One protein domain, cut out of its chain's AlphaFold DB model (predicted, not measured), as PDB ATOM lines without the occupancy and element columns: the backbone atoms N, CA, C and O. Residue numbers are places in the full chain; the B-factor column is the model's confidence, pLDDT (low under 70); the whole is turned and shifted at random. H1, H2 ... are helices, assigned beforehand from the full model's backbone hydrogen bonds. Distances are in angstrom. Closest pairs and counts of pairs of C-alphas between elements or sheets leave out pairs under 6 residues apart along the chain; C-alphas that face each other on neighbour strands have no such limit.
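Overview. This is residues 4 to 93 of the 97 residues of an uncharacterized protein of Enterococcus gallinarum (UniProt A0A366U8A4). H4 runs through the middle of a rounded body of five helices, with H1 beside it; H3 folds back along one side of this pair, and H5 crosses it on the opposite side. H2 sits across the later part of H4, and the long unnamed stretch of residues 58 to 74 loops round the outside from the end of H4 back to the beginning of H5. The printed part has 90 residues, with five named helices in the order H1 H2 H3 H4 H5 and no named strand, so its class is all helix. It is compact, with a radius of gyration of the C-alphas of 12.4 A and spans of 31 by 29 by 25 A.

Arrangement. H1, residues 8 to 18, comes first. A tight link leads to H2, residues 21 to 26; the two are close but not clearly touching, with the C-alphas of Tyr 16 and Lys 24 closest at 7.1 A. H3, residues 28 to 34, meets H2 only through their link. H4, residues 40 to 57, is the hub, touching four helices. H3 and H4 form a helical hairpin, opposite ways at a shallow tilt of 20 degrees; their closest C-alphas, of Ile 33 and Arg 43, are 6.1 A apart. H1 touches residues 40 to 47 of H4, closest at the C-alphas of Ile 9 and Glu 40, 6.5 A, the same way at a shallow tilt of 32 degrees, only just short of steep. H2 touches residues 51 to 55 of H4, closest at the C-alphas of Leu 26 and Thr 54, 6.4 A, and is only just about perpendicular to it at 73 degrees. H5, residues 75 to 93, touches H4 with residues 75 to 82 alone, at a steep tilt of 63 degrees; the C-alphas of Arg 45 and Thr 75 are closest at 6.8 A. H5 also touches H1, closest at the C-alphas of Ile 15 and Tyr 86, 5.7 A, at a tilt of 36 degrees, only just steep. H5 is apart from H2 and H3. Each O i to N i+4 pair is within hydrogen-bond range in H1, H4 and H5, against 1 of 2 in H2 and 1 of 3 in H3, where 4 of 4 O i to N i+3 pairs are.

Along the chain. H1 begins at C-alpha 8, (-24.723, 10.622, -29.565), and is 15.4 A long. H4 measures 25.7 A and ends at C-alpha 57, (-20.369, 6.260, -5.983). H5 measures 26.5 A and ends at C-alpha 93, (-20.008, -8.308, -24.983).

Size, cuts and confidence. The C-alphas farthest apart, of Gln 5 and Gly 59, are 32.9 A apart. The printed part has no cut, and the link from H4 to H5 is long. No printed residue is under 70 in pLDDT.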
ATOM      1  N   ASP A   4     -18.317   6.421 -35.201       79.44
ATOM      2  CA  ASP A   4     -18.279   7.780 -35.734       79.44
ATOM      3  C   ASP A   4     -19.451   8.093 -36.682       79.44
ATOM      4  O   ASP A   4     -19.737   9.258 -36.937       79.44
ATOM      5  N   GLN A   5     -20.183   7.068 -37.134       83.38
ATOM      6  CA  GLN A   5     -21.401   7.204 -37.940       83.38
ATOM      7  C   GLN A   5     -22.678   7.257 -37.084       83.38
ATOM      8  O   GLN A   5     -23.771   7.490 -37.602       83.38
ATOM      9  N   LEU A   6     -22.571   7.021 -35.771       86.62
ATOM     10  CA  LEU A   6     -23.706   7.016 -34.852       86.62
ATOM     11  C   LEU A   6     -23.902   8.390 -34.210       86.62
ATOM     12  O   LEU A   6     -22.952   9.018 -33.748       86.62
ATOM     13  N   ASN A   7     -25.162   8.819 -34.091       89.44
ATOM     14  CA  ASN A   7     -25.493   9.981 -33.268       89.44
ATOM     15  C   ASN A   7     -25.260   9.692 -31.772       89.44
ATOM     16  O   ASN A   7     -25.226   8.532 -31.330       89.44
ATOM     17  N   ARG A   8     -25.120  10.756 -30.973       91.81
ATOM     18  CA  ARG A   8     -24.723  10.622 -29.565       91.81
ATOM     19  C   ARG A   8     -25.785   9.904 -28.737       91.81
ATOM     20  O   ARG A   8     -25.428   9.129 -27.851       91.81
ATOM     21  N   ILE A   9     -27.070  10.100 -29.052       93.06
ATOM     22  CA  ILE A   9     -28.192   9.442 -28.359       93.06
ATOM     23  C   ILE A   9     -28.156   7.927 -28.544       93.06
ATOM     24  O   ILE A   9     -28.287   7.177 -27.575       93.06
ATOM     25  N   THR A  10     -27.943   7.462 -29.770       92.56
ATOM     26  CA  THR A  10     -27.837   6.036 -30.077       92.56
ATOM     27  C   THR A  10     -26.695   5.407 -29.287       92.56
ATOM     28  O   THR A  10     -26.880   4.358 -28.669       92.56
ATOM     29  N   VAL A  11     -25.539   6.074 -29.226       93.25
ATOM     30  CA  VAL A  11     -24.382   5.572 -28.474       93.25
ATOM     31  C   VAL A  11     -24.664   5.493 -26.978       93.25
ATOM     32  O   VAL A  11     -24.455   4.431 -26.391       93.25
ATOM     33  N   ILE A  12     -25.197   6.540 -26.343       93.94
ATOM     34  CA  ILE A  12     -25.470   6.498 -24.894       93.94
ATOM     35  C   ILE A  12     -26.574   5.498 -24.519       93.94
ATOM     36  O   ILE A  12     -26.483   4.871 -23.465       93.94
ATOM     37  N   LYS A  13     -27.571   5.260 -25.387       93.62
ATOM     38  CA  LYS A  13     -28.577   4.199 -25.175       93.62
ATOM     39  C   LYS A  13     -27.948   2.804 -25.233       93.62
ATOM     40  O   LYS A  13     -28.269   1.944 -24.405       93.62
ATOM     41  N   GLN A  14     -27.022   2.582 -26.165       93.19
ATOM     42  CA  GLN A  14     -26.292   1.316 -26.266       93.19
ATOM     43  C   GLN A  14     -25.334   1.117 -25.085       93.19
ATOM     44  O   GLN A  14     -25.305   0.025 -24.517       93.19
ATOM     45  N   ILE A  15     -24.630   2.172 -24.654       94.44
ATOM     46  CA  ILE A  15     -23.825   2.161 -23.423       94.44
ATOM     47  C   ILE A  15     -24.714   1.774 -22.245       94.44
ATOM     48  O   ILE A  15     -24.427   0.775 -21.595       94.44
ATOM     49  N   TYR A  16     -25.813   2.501 -22.003       93.56
ATOM     50  CA  TYR A  16     -26.726   2.232 -20.888       93.56
ATOM     51  C   TYR A  16     -27.190   0.776 -20.868       93.56
ATOM     52  O   TYR A  16     -27.163   0.129 -19.826       93.56
ATOM     53  N   THR A  17     -27.553   0.233 -22.029       92.00
ATOM     54  CA  THR A  17     -27.983  -1.164 -22.171       92.00
ATOM     55  C   THR A  17     -26.875  -2.156 -21.818       92.00
ATOM     56  O   THR A  17     -27.164  -3.202 -21.239       92.00
ATOM     57  N   ALA A  18     -25.620  -1.833 -22.119       92.44
ATOM     58  CA  ALA A  18     -24.465  -2.686 -21.851       92.44
ATOM     59  C   ALA A  18     -23.849  -2.498 -20.452       92.44
ATOM     60  O   ALA A  18     -22.973  -3.270 -20.076       92.44
ATOM     61  N   LEU A  19     -24.285  -1.499 -19.675       92.06
ATOM     62  CA  LEU A  19     -23.795  -1.294 -18.311       92.06
ATOM     63  C   LEU A  19     -24.181  -2.449 -17.374       92.06
ATOM     64  O   LEU A  19     -25.260  -3.045 -17.493       92.06
ATOM     65  N   ASP A  20     -23.316  -2.690 -16.386       90.75
ATOM     66  CA  ASP A  20     -23.577  -3.617 -15.286       90.75
ATOM     67  C   ASP A  20     -24.849  -3.213 -14.514       90.75
ATOM     68  O   ASP A  20     -25.136  -2.014 -14.388       90.75
ATOM     69  N   PRO A  21     -25.589  -4.170 -13.919       90.31
ATOM     70  CA  PRO A  21     -26.794  -3.872 -13.141       90.31
ATOM     71  C   PRO A  21     -26.580  -2.822 -12.043       90.31
ATOM     72  O   PRO A  21     -27.410  -1.938 -11.865       90.31
ATOM     73  N   SER A  22     -25.429  -2.844 -11.362       90.81
ATOM     74  CA  SER A  22     -25.094  -1.862 -10.320       90.81
ATOM     75  C   SER A  22     -25.021  -0.425 -10.842       90.81
ATOM     76  O   SER A  22     -25.424   0.502 -10.144       90.81
ATOM     77  N   HIS A  23     -24.556  -0.228 -12.081       91.88
ATOM     78  CA  HIS A  23     -24.562   1.089 -12.711       91.88
ATOM     79  C   HIS A  23     -25.979   1.494 -13.117       91.88
ATOM     80  O   HIS A  23     -26.375   2.628 -12.869       91.88
ATOM     81  N   LYS A  24     -26.752   0.571 -13.701       89.88
ATOM     82  CA  LYS A  24     -28.136   0.837 -14.122       89.88
ATOM     83  C   LYS A  24     -29.025   1.233 -12.948       89.88
ATOM     84  O   LYS A  24     -29.720   2.233 -13.066       89.88
ATOM     85  N   ASN A  25     -28.929   0.534 -11.817       89.50
ATOM     86  CA  ASN A  25     -29.707   0.831 -10.609       89.50
ATOM     87  C   ASN A  25     -29.439   2.256 -10.096       89.50
ATOM     88  O   ASN A  25     -30.354   2.991  -9.743       89.50
ATOM     89  N   LEU A  26     -28.178   2.698 -10.119       89.50
ATOM     90  CA  LEU A  26     -27.814   4.064  -9.723       89.50
ATOM     91  C   LEU A  26     -28.139   5.121 -10.791       89.50
ATOM     92  O   LEU A  26     -28.094   6.317 -10.510       89.50
ATOM     93  N   MET A  27     -28.456   4.695 -12.014       91.12
ATOM     94  CA  MET A  27     -28.789   5.551 -13.150       91.12
ATOM     95  C   MET A  27     -30.257   5.410 -13.585       91.12
ATOM     96  O   MET A  27     -30.604   5.866 -14.672       91.12
ATOM     97  N   GLU A  28     -31.145   4.833 -12.768       84.00
ATOM     98  CA  GLU A  28     -32.545   4.575 -13.156       84.00
ATOM     99  C   GLU A  28     -33.273   5.839 -13.631       84.00
ATOM    100  O   GLU A  28     -33.963   5.828 -14.654       84.00
ATOM    101  N   ASN A  29     -33.040   6.968 -12.957       82.31
ATOM    102  CA  ASN A  29     -33.619   8.262 -13.330       82.31
ATOM    103  C   ASN A  29     -33.098   8.791 -14.679       82.31
ATOM    104  O   ASN A  29     -33.786   9.563 -15.346       82.31
ATOM    105  N   VAL A  30     -31.920   8.345 -15.123       85.75
ATOM    106  CA  VAL A  30     -31.318   8.742 -16.406       85.75
ATOM    107  C   VAL A  30     -32.076   8.133 -17.580       85.75
ATOM    108  O   VAL A  30     -32.136   8.750 -18.641       85.75
ATOM    109  N   LYS A  31     -32.735   6.980 -17.402       82.88
ATOM    110  CA  LYS A  31     -33.564   6.377 -18.457       82.88
ATOM    111  C   LYS A  31     -34.646   7.345 -18.949       82.88
ATOM    112  O   LYS A  31     -34.807   7.516 -20.151       82.88
ATOM    113  N   ARG A  32     -35.308   8.060 -18.031       85.94
ATOM    114  CA  ARG A  32     -36.309   9.085 -18.383       85.94
ATOM    115  C   ARG A  32     -35.709  10.216 -19.219       85.94
ATOM    116  O   ARG A  32     -36.366  10.736 -20.109       85.94
ATOM    117  N   ILE A  33     -34.452  10.568 -18.961       87.12
ATOM    118  CA  ILE A  33     -33.733  11.622 -19.687       87.12
ATOM    119  C   ILE A  33     -33.379  11.150 -21.100       87.12
ATOM    120  O   ILE A  33     -33.564  11.902 -22.055       87.12
ATOM    121  N   LEU A  34     -32.946   9.895 -21.255       86.75
ATOM    122  CA  LEU A  34     -32.657   9.286 -22.560       86.75
ATOM    123  C   LEU A  34     -33.884   9.226 -23.482       86.75
ATOM    124  O   LEU A  34     -33.732   9.286 -24.705       86.75
ATOM    125  N   ASP A  35     -35.075   9.112 -22.900       87.50
ATOM    126  CA  ASP A  35     -36.346   9.026 -23.622       87.50
ATOM    127  C   ASP A  35     -37.112  10.363 -23.672       87.50
ATOM    128  O   ASP A  35     -38.181  10.432 -24.271       87.50
ATOM    129  N   SER A  36     -36.556  11.436 -23.097       90.25
ATOM    130  CA  SER A  36     -37.153  12.777 -23.136       90.25
ATOM    131  C   SER A  36     -36.978  13.479 -24.490       90.25
ATOM    132  O   SER A  36     -36.151  13.083 -25.319       90.25
ATOM    133  N   ASP A  37     -37.729  14.565 -24.674       92.31
ATOM    134  CA  ASP A  37     -37.721  15.477 -25.826       92.31
ATOM    135  C   ASP A  37     -36.638  16.571 -25.751       92.31
ATOM    136  O   ASP A  37     -36.523  17.407 -26.646       92.31
ATOM    137  N   GLN A  38     -35.805  16.552 -24.708       93.25
ATOM    138  CA  GLN A  38     -34.708  17.500 -24.530       93.25
ATOM    139  C   GLN A  38     -33.715  17.460 -25.712       93.25
ATOM    140  O   GLN A  38     -33.538  16.411 -26.349       93.25
ATOM    141  N   PRO A  39     -32.982  18.557 -25.986       94.38
ATOM    142  CA  PRO A  39     -31.966  18.573 -27.038       94.38
ATOM    143  C   PRO A  39     -30.958  17.424 -26.897       94.38
ATOM    144  O   PRO A  39     -30.609  17.021 -25.783       94.38
ATOM    145  N   GLU A  40     -30.476  16.885 -28.025       93.56
ATOM    146  CA  GLU A  40     -29.525  15.758 -28.034       93.56
ATOM    147  C   GLU A  40     -28.312  16.026 -27.135       93.56
ATOM    148  O   GLU A  40     -27.953  15.189 -26.307       93.56
ATOM    149  N   GLU A  41     -27.718  17.212 -27.256       93.31
ATOM    150  CA  GLU A  41     -26.554  17.598 -26.463       93.31
ATOM    151  C   GLU A  41     -26.851  17.615 -24.958       93.31
ATOM    152  O   GLU A  41     -26.044  17.129 -24.167       93.31
ATOM    153  N   VAL A  42     -28.022  18.114 -24.554       93.00
ATOM    154  CA  VAL A  42     -28.430  18.169 -23.142       93.00
ATOM    155  C   VAL A  42     -28.559  16.757 -22.577       93.00
ATOM    156  O   VAL A  42     -27.952  16.442 -21.552       93.00
ATOM    157  N   ARG A  43     -29.279  15.873 -23.278       94.50
ATOM    158  CA  ARG A  43     -29.437  14.466 -22.869       94.50
ATOM    159  C   ARG A  43     -28.091  13.753 -22.784       94.50
ATOM    160  O   ARG A  43     -27.831  13.046 -21.811       94.50
ATOM    161  N   PHE A  44     -27.225  13.978 -23.769       95.44
ATOM    162  CA  PHE A  44     -25.880  13.419 -23.805       95.44
ATOM    163  C   PHE A  44     -25.030  13.866 -22.610       95.44
ATOM    164  O   PHE A  44     -24.465  13.029 -21.902       95.44
ATOM    165  N   ARG A  45     -24.967  15.171 -22.340       94.50
ATOM    166  CA  ARG A  45     -24.158  15.705 -21.237       94.50
ATOM    167  C   ARG A  45     -24.667  15.235 -19.881       94.50
ATOM    168  O   ARG A  45     -23.855  14.843 -19.045       94.50
ATOM    169  N   ILE A  46     -25.985  15.211 -19.673       93.88
ATOM    170  CA  ILE A  46     -26.561  14.690 -18.427       93.88
ATOM    171  C   ILE A  46     -26.201  13.215 -18.250       93.88
ATOM    172  O   ILE A  46     -25.753  12.823 -17.172       93.88
ATOM    173  N   PHE A  47     -26.336  12.403 -19.302       95.56
ATOM    174  CA  PHE A  47     -25.950  10.995 -19.247       95.56
ATOM    175  C   PHE A  47     -24.489  10.823 -18.812       95.56
ATOM    176  O   PHE A  47     -24.213  10.047 -17.897       95.56
ATOM    177  N   MET A  48     -23.564  11.573 -19.418       95.75
ATOM    178  CA  MET A  48     -22.139  11.484 -19.092       95.75
ATOM    179  C   MET A  48     -21.847  11.916 -17.655       95.75
ATOM    180  O   MET A  48     -21.135  11.212 -16.945       95.75
ATOM    181  N   VAL A  49     -22.436  13.016 -17.184       94.56
ATOM    182  CA  VAL A  49     -22.273  13.467 -15.793       94.56
ATOM    183  C   VAL A  49     -22.769  12.409 -14.808       94.56
ATOM    184  O   VAL A  49     -22.075  12.093 -13.842       94.56
ATOM    185  N   MET A  50     -23.932  11.815 -15.076       94.44
ATOM    186  CA  MET A  50     -24.492  10.770 -14.223       94.44
ATOM    187  C   MET A  50     -23.645   9.500 -14.247       94.44
ATOM    188  O   MET A  50     -23.388   8.922 -13.197       94.44
ATOM    189  N   TYR A  51     -23.132   9.107 -15.412       94.56
ATOM    190  CA  TYR A  51     -22.205   7.984 -15.521       94.56
ATOM    191  C   TYR A  51     -20.929   8.207 -14.690       94.56
ATOM    192  O   TYR A  51     -20.528   7.336 -13.911       94.56
ATOM    193  N   ARG A  52     -20.314   9.392 -14.804       95.06
ATOM    194  CA  ARG A  52     -19.133   9.783 -14.018       95.06
ATOM    195  C   ARG A  52     -19.423   9.743 -12.516       95.06
ATOM    196  O   ARG A  52     -18.644   9.157 -11.762       95.06
ATOM    197  N   HIS A  53     -20.561  10.306 -12.097       93.56
ATOM    198  CA  HIS A  53     -21.029  10.259 -10.711       93.56
ATOM    199  C   HIS A  53     -21.149   8.813 -10.213       93.56
ATOM    200  O   HIS A  53     -20.570   8.461  -9.189       93.56
ATOM    201  N   THR A  54     -21.818   7.948 -10.975       94.25
ATOM    202  CA  THR A  54     -22.021   6.540 -10.614       94.25
ATOM    203  C   THR A  54     -20.706   5.787 -10.433       94.25
ATOM    204  O   THR A  54     -20.573   5.022  -9.478       94.25
ATOM    205  N   ARG A  55     -19.695   6.018 -11.282       94.62
ATOM    206  CA  ARG A  55     -18.374   5.389 -11.102       94.62
ATOM    207  C   ARG A  55     -17.711   5.784  -9.784       94.62
ATOM    208  O   ARG A  55     -17.068   4.940  -9.163       94.62
ATOM    209  N   ILE A  56     -17.867   7.036  -9.362       94.06
ATOM    210  CA  ILE A  56     -17.372   7.512  -8.065       94.06
ATOM    211  C   ILE A  56     -18.169   6.867  -6.931       94.06
ATOM    212  O   ILE A  56     -17.568   6.331  -6.004       94.06
ATOM    213  N   SER A  57     -19.503   6.860  -7.010       93.25
ATOM    214  CA  SER A  57     -20.369   6.260  -5.983       93.25
ATOM    215  C   SER A  57     -20.102   4.767  -5.785       93.25
ATOM    216  O   SER A  57     -20.163   4.276  -4.664       93.25
ATOM    217  N   LEU A  58     -19.759   4.049  -6.857       94.00
ATOM    218  CA  LEU A  58     -19.383   2.632  -6.815       94.00
ATOM    219  C   LEU A  58     -17.916   2.392  -6.419       94.00
ATOM    220  O   LEU A  58     -17.452   1.253  -6.487       94.00
ATOM    221  N   GLY A  59     -17.154   3.438  -6.081       93.75
ATOM    222  CA  GLY A  59     -15.736   3.333  -5.732       93.75
ATOM    223  C   GLY A  59     -14.840   2.856  -6.880       93.75
ATOM    224  O   GLY A  59     -13.728   2.394  -6.643       93.75
ATOM    225  N   LYS A  60     -15.305   2.937  -8.136       93.12
ATOM    226  CA  LYS A  60     -14.532   2.518  -9.319       93.12
ATOM    227  C   LYS A  60     -13.427   3.510  -9.671       93.12
ATOM    228  O   LYS A  60     -12.475   3.129 -10.347       93.12
ATOM    229  N   VAL A  61     -13.581   4.771  -9.268       93.44
ATOM    230  CA  VAL A  61     -12.589   5.846  -9.409       93.44
ATOM    231  C   VAL A  61     -12.651   6.796  -8.219       93.44
ATOM    232  O   VAL A  61     -13.649   6.836  -7.500       93.44
ATOM    233  N   SER A  62     -11.594   7.589  -8.031       92.25
ATOM    234  CA  SER A  62     -11.565   8.650  -7.024       92.25
ATOM    235  C   SER A  62     -12.438   9.845  -7.430       92.25
ATOM    236  O   SER A  62     -12.706  10.069  -8.612       92.25
ATOM    237  N   LYS A  63     -12.831  10.668  -6.448       86.88
ATOM    238  CA  LYS A  63     -13.601  11.904  -6.682       86.88
ATOM    239  C   LYS A  63     -12.890  12.892  -7.616       86.88
ATOM    240  O   LYS A  63     -13.556  13.598  -8.356       86.88
ATOM    241  N   MET A  64     -11.556  12.887  -7.612       88.12
ATOM    242  CA  MET A  64     -10.720  13.783  -8.418       88.12
ATOM    243  C   MET A  64     -10.432  13.252  -9.829       88.12
ATOM    244  O   MET A  64      -9.781  13.937 -10.612       88.12
ATOM    245  N   HIS A  65     -10.887  12.041 -10.175       90.25
ATOM    246  CA  HIS A  65     -10.569  11.404 -11.459       90.25
ATOM    247  C   HIS A  65     -10.996  12.239 -12.675       90.25
ATOM    248  O   HIS A  65     -10.334  12.202 -13.706       90.25
ATOM    249  N   TYR A  66     -12.084  13.001 -12.540       87.88
ATOM    250  CA  TYR A  66     -12.632  13.860 -13.592       87.88
ATOM    251  C   TYR A  66     -12.274  15.345 -13.419       87.88
ATOM    252  O   TYR A  66     -12.822  16.192 -14.119       87.88
ATOM    253  N   GLY A  67     -11.360  15.662 -12.496       85.06
ATOM    254  CA  GLY A  67     -11.068  17.024 -12.064       85.06
ATOM    255  C   GLY A  67     -11.990  17.490 -10.938       85.06
ATOM    256  O   GLY A  67     -12.562  16.683 -10.208       85.06
ATOM    257  N   GLU A  68     -12.107  18.807 -10.792       82.25
ATOM    258  CA  GLU A  68     -12.859  19.446  -9.704       82.25
ATOM    259  C   GLU A  68     -14.383  19.299  -9.858       82.25
ATOM    260  O   GLU A  68     -15.103  19.185  -8.868       82.25
ATOM    261  N   PHE A  69     -14.881  19.223 -11.100       84.38
ATOM    262  CA  PHE A  69     -16.311  19.135 -11.401       84.38
ATOM    263  C   PHE A  69     -16.624  17.978 -12.352       84.38
ATOM    264  O   PHE A  69     -15.968  17.798 -13.373       84.38
ATOM    265  N   LEU A  70     -17.714  17.248 -12.098       86.69
ATOM    266  CA  LEU A  70     -18.189  16.183 -13.002       86.69
ATOM    267  C   LEU A  70     -18.597  16.703 -14.383       86.69
ATOM    268  O   LEU A  70     -18.588  15.953 -15.360       86.69
ATOM    269  N   THR A  71     -18.952  17.984 -14.454       86.75
ATOM    270  CA  THR A  71     -19.312  18.712 -15.672       86.75
ATOM    271  C   THR A  71     -18.098  19.211 -16.450       86.75
ATOM    272  O   THR A  71     -18.286  19.754 -17.538       86.75
ATOM    273  N   ALA A  72     -16.879  19.035 -15.922       83.62
ATOM    274  CA  ALA A  72     -15.658  19.488 -16.568       83.62
ATOM    275  C   ALA A  72     -15.483  18.835 -17.949       83.62
ATOM    276  O   ALA A  72     -15.751  17.642 -18.144       83.62
ATOM    277  N   GLY A  73     -15.013  19.642 -18.899       85.38
ATOM    278  CA  GLY A  73     -14.846  19.260 -20.297       85.38
ATOM    279  C   GLY A  73     -15.954  19.783 -21.217       85.38
ATOM    280  O   GLY A  73     -17.081  20.066 -20.809       85.38
ATOM    281  N   THR A  74     -15.610  19.916 -22.495       91.38
ATOM    282  CA  THR A  74     -16.549  20.245 -23.572       91.38
ATOM    283  C   THR A  74     -17.393  19.029 -23.955       91.38
ATOM    284  O   THR A  74     -17.006  17.884 -23.694       91.38
ATOM    285  N   THR A  75     -18.506  19.259 -24.656       92.62
ATOM    286  CA  THR A  75     -19.316  18.197 -25.278       92.62
ATOM    287  C   THR A  75     -18.466  17.260 -26.136       92.62
ATOM    288  O   THR A  75     -18.668  16.050 -26.095       92.62
ATOM    289  N   GLU A  76     -17.461  17.785 -26.842       92.88
ATOM    290  CA  GLU A  76     -16.553  16.965 -27.647       92.88
ATOM    291  C   GLU A  76     -15.616  16.110 -26.785       92.88
ATOM    292  O   GLU A  76     -15.457  14.921 -27.044       92.88
ATOM    293  N   SER A  77     -15.056  16.649 -25.698       92.94
ATOM    294  CA  SER A  77     -14.230  15.839 -24.788       92.94
ATOM    295  C   SER A  77     -15.030  14.706 -24.127       92.94
ATOM    296  O   SER A  77     -14.565  13.568 -24.058       92.94
ATOM    297  N   MET A  78     -16.273  14.986 -23.719       94.94
ATOM    298  CA  MET A  78     -17.200  13.970 -23.219       94.94
ATOM    299  C   MET A  78     -17.560  12.961 -24.313       94.94
ATOM    300  O   MET A  78     -17.757  11.782 -24.020       94.94
ATOM    301  N   TRP A  79     -17.633  13.391 -25.575       95.00
ATOM    302  CA  TRP A  79     -17.891  12.503 -26.702       95.00
ATOM    303  C   TRP A  79     -16.756  11.509 -26.921       95.00
ATOM    304  O   TRP A  79     -17.011  10.315 -27.063       95.00
ATOM    305  N   GLN A  80     -15.507  11.959 -26.843       94.06
ATOM    306  CA  GLN A  80     -14.350  11.065 -26.907       94.06
ATOM    307  C   GLN A  80     -14.344  10.054 -25.747       94.06
ATOM    308  O   GLN A  80     -14.106   8.866 -25.971       94.06
ATOM    309  N   GLU A  81     -14.703  10.475 -24.528       94.69
ATOM    310  CA  GLU A  81     -14.884   9.556 -23.392       94.69
ATOM    311  C   GLU A  81     -15.976   8.510 -23.670       94.69
ATOM    312  O   GLU A  81     -15.753   7.312 -23.479       94.69
ATOM    313  N   ALA A  82     -17.140   8.938 -24.171       95.25
ATOM    314  CA  ALA A  82     -18.239   8.039 -24.515       95.25
ATOM    315  C   ALA A  82     -17.831   7.019 -25.588       95.25
ATOM    316  O   ALA A  82     -18.198   5.847 -25.490       95.25
ATOM    317  N   LYS A  83     -17.028   7.427 -26.582       94.69
ATOM    318  CA  LYS A  83     -16.518   6.513 -27.611       94.69
ATOM    319  C   LYS A  83     -15.616   5.432 -27.033       94.69
ATOM    320  O   LYS A  83     -15.761   4.259 -27.384       94.69
ATOM    321  N   LEU A  84     -14.699   5.807 -26.142       94.00
ATOM    322  CA  LEU A  84     -13.818   4.855 -25.463       94.00
ATOM    323  C   LEU A  84     -14.623   3.874 -24.605       94.00
ATOM    324  O   LEU A  84     -14.398   2.664 -24.673       94.00
ATOM    325  N   LEU A  85     -15.604   4.385 -23.858       94.56
ATOM    326  CA  LEU A  85     -16.506   3.567 -23.054       94.56
ATOM    327  C   LEU A  85     -17.290   2.574 -23.916       94.56
ATOM    328  O   LEU A  85     -17.308   1.381 -23.616       94.56
ATOM    329  N   TYR A  86     -17.907   3.048 -24.997       94.38
ATOM    330  CA  TYR A  86     -18.665   2.210 -25.918       94.38
ATOM    331  C   TYR A  86     -17.821   1.060 -26.463       94.38
ATOM    332  O   TYR A  86     -18.217  -0.100 -26.351       94.38
ATOM    333  N   ARG A  87     -16.634   1.371 -27.001       92.56
ATOM    334  CA  ARG A  87     -15.710   0.367 -27.550       92.56
ATOM    335  C   ARG A  87     -15.339  -0.670 -26.487       92.56
ATOM    336  O   ARG A  87     -15.386  -1.865 -26.760       92.56
ATOM    337  N   GLY A  88     -15.048  -0.223 -25.264       92.06
ATOM    338  CA  GLY A  88     -14.735  -1.109 -24.143       92.06
ATOM    339  C   GLY A  88     -15.891  -2.034 -23.743       92.06
ATOM    340  O   GLY A  88     -15.654  -3.199 -23.429       92.06
ATOM    341  N   LEU A  89     -17.133  -1.546 -23.767       91.31
ATOM    342  CA  LEU A  89     -18.318  -2.350 -23.445       91.31
ATOM    343  C   LEU A  89     -18.660  -3.348 -24.556       91.31
ATOM    344  O   LEU A  89     -18.936  -4.510 -24.260       91.31
ATOM    345  N   MET A  90     -18.609  -2.933 -25.822       88.06
ATOM    346  CA  MET A  90     -18.909  -3.825 -26.948       88.06
ATOM    347  C   MET A  90     -17.871  -4.943 -27.079       88.06
ATOM    348  O   MET A  90     -18.249  -6.104 -27.206       88.06
ATOM    349  N   ALA A  91     -16.582  -4.633 -26.905       86.81
ATOM    350  CA  ALA A  91     -15.523  -5.643 -26.916       86.81
ATOM    351  C   ALA A  91     -15.660  -6.680 -25.785       86.81
ATOM    352  O   ALA A  91     -15.195  -7.810 -25.916       86.81
ATOM    353  N   ARG A  92     -16.274  -6.315 -24.649       80.88
ATOM    354  CA  ARG A  92     -16.588  -7.275 -23.575       80.88
ATOM    355  C   ARG A  92     -17.766  -8.162 -23.951       80.88
ATOM    356  O   ARG A  92     -17.683  -9.364 -23.741       80.88
ATOM    357  N   LYS A  93     -18.815  -7.580 -24.540       72.81
ATOM    358  CA  LYS A  93     -20.008  -8.308 -24.983       72.81
ATOM    359  C   LYS A  93     -19.667  -9.403 -25.999       72.81
ATOM    360  O   LYS A  93     -20.191 -10.502 -25.877       72.81
TER     361      LYS A  93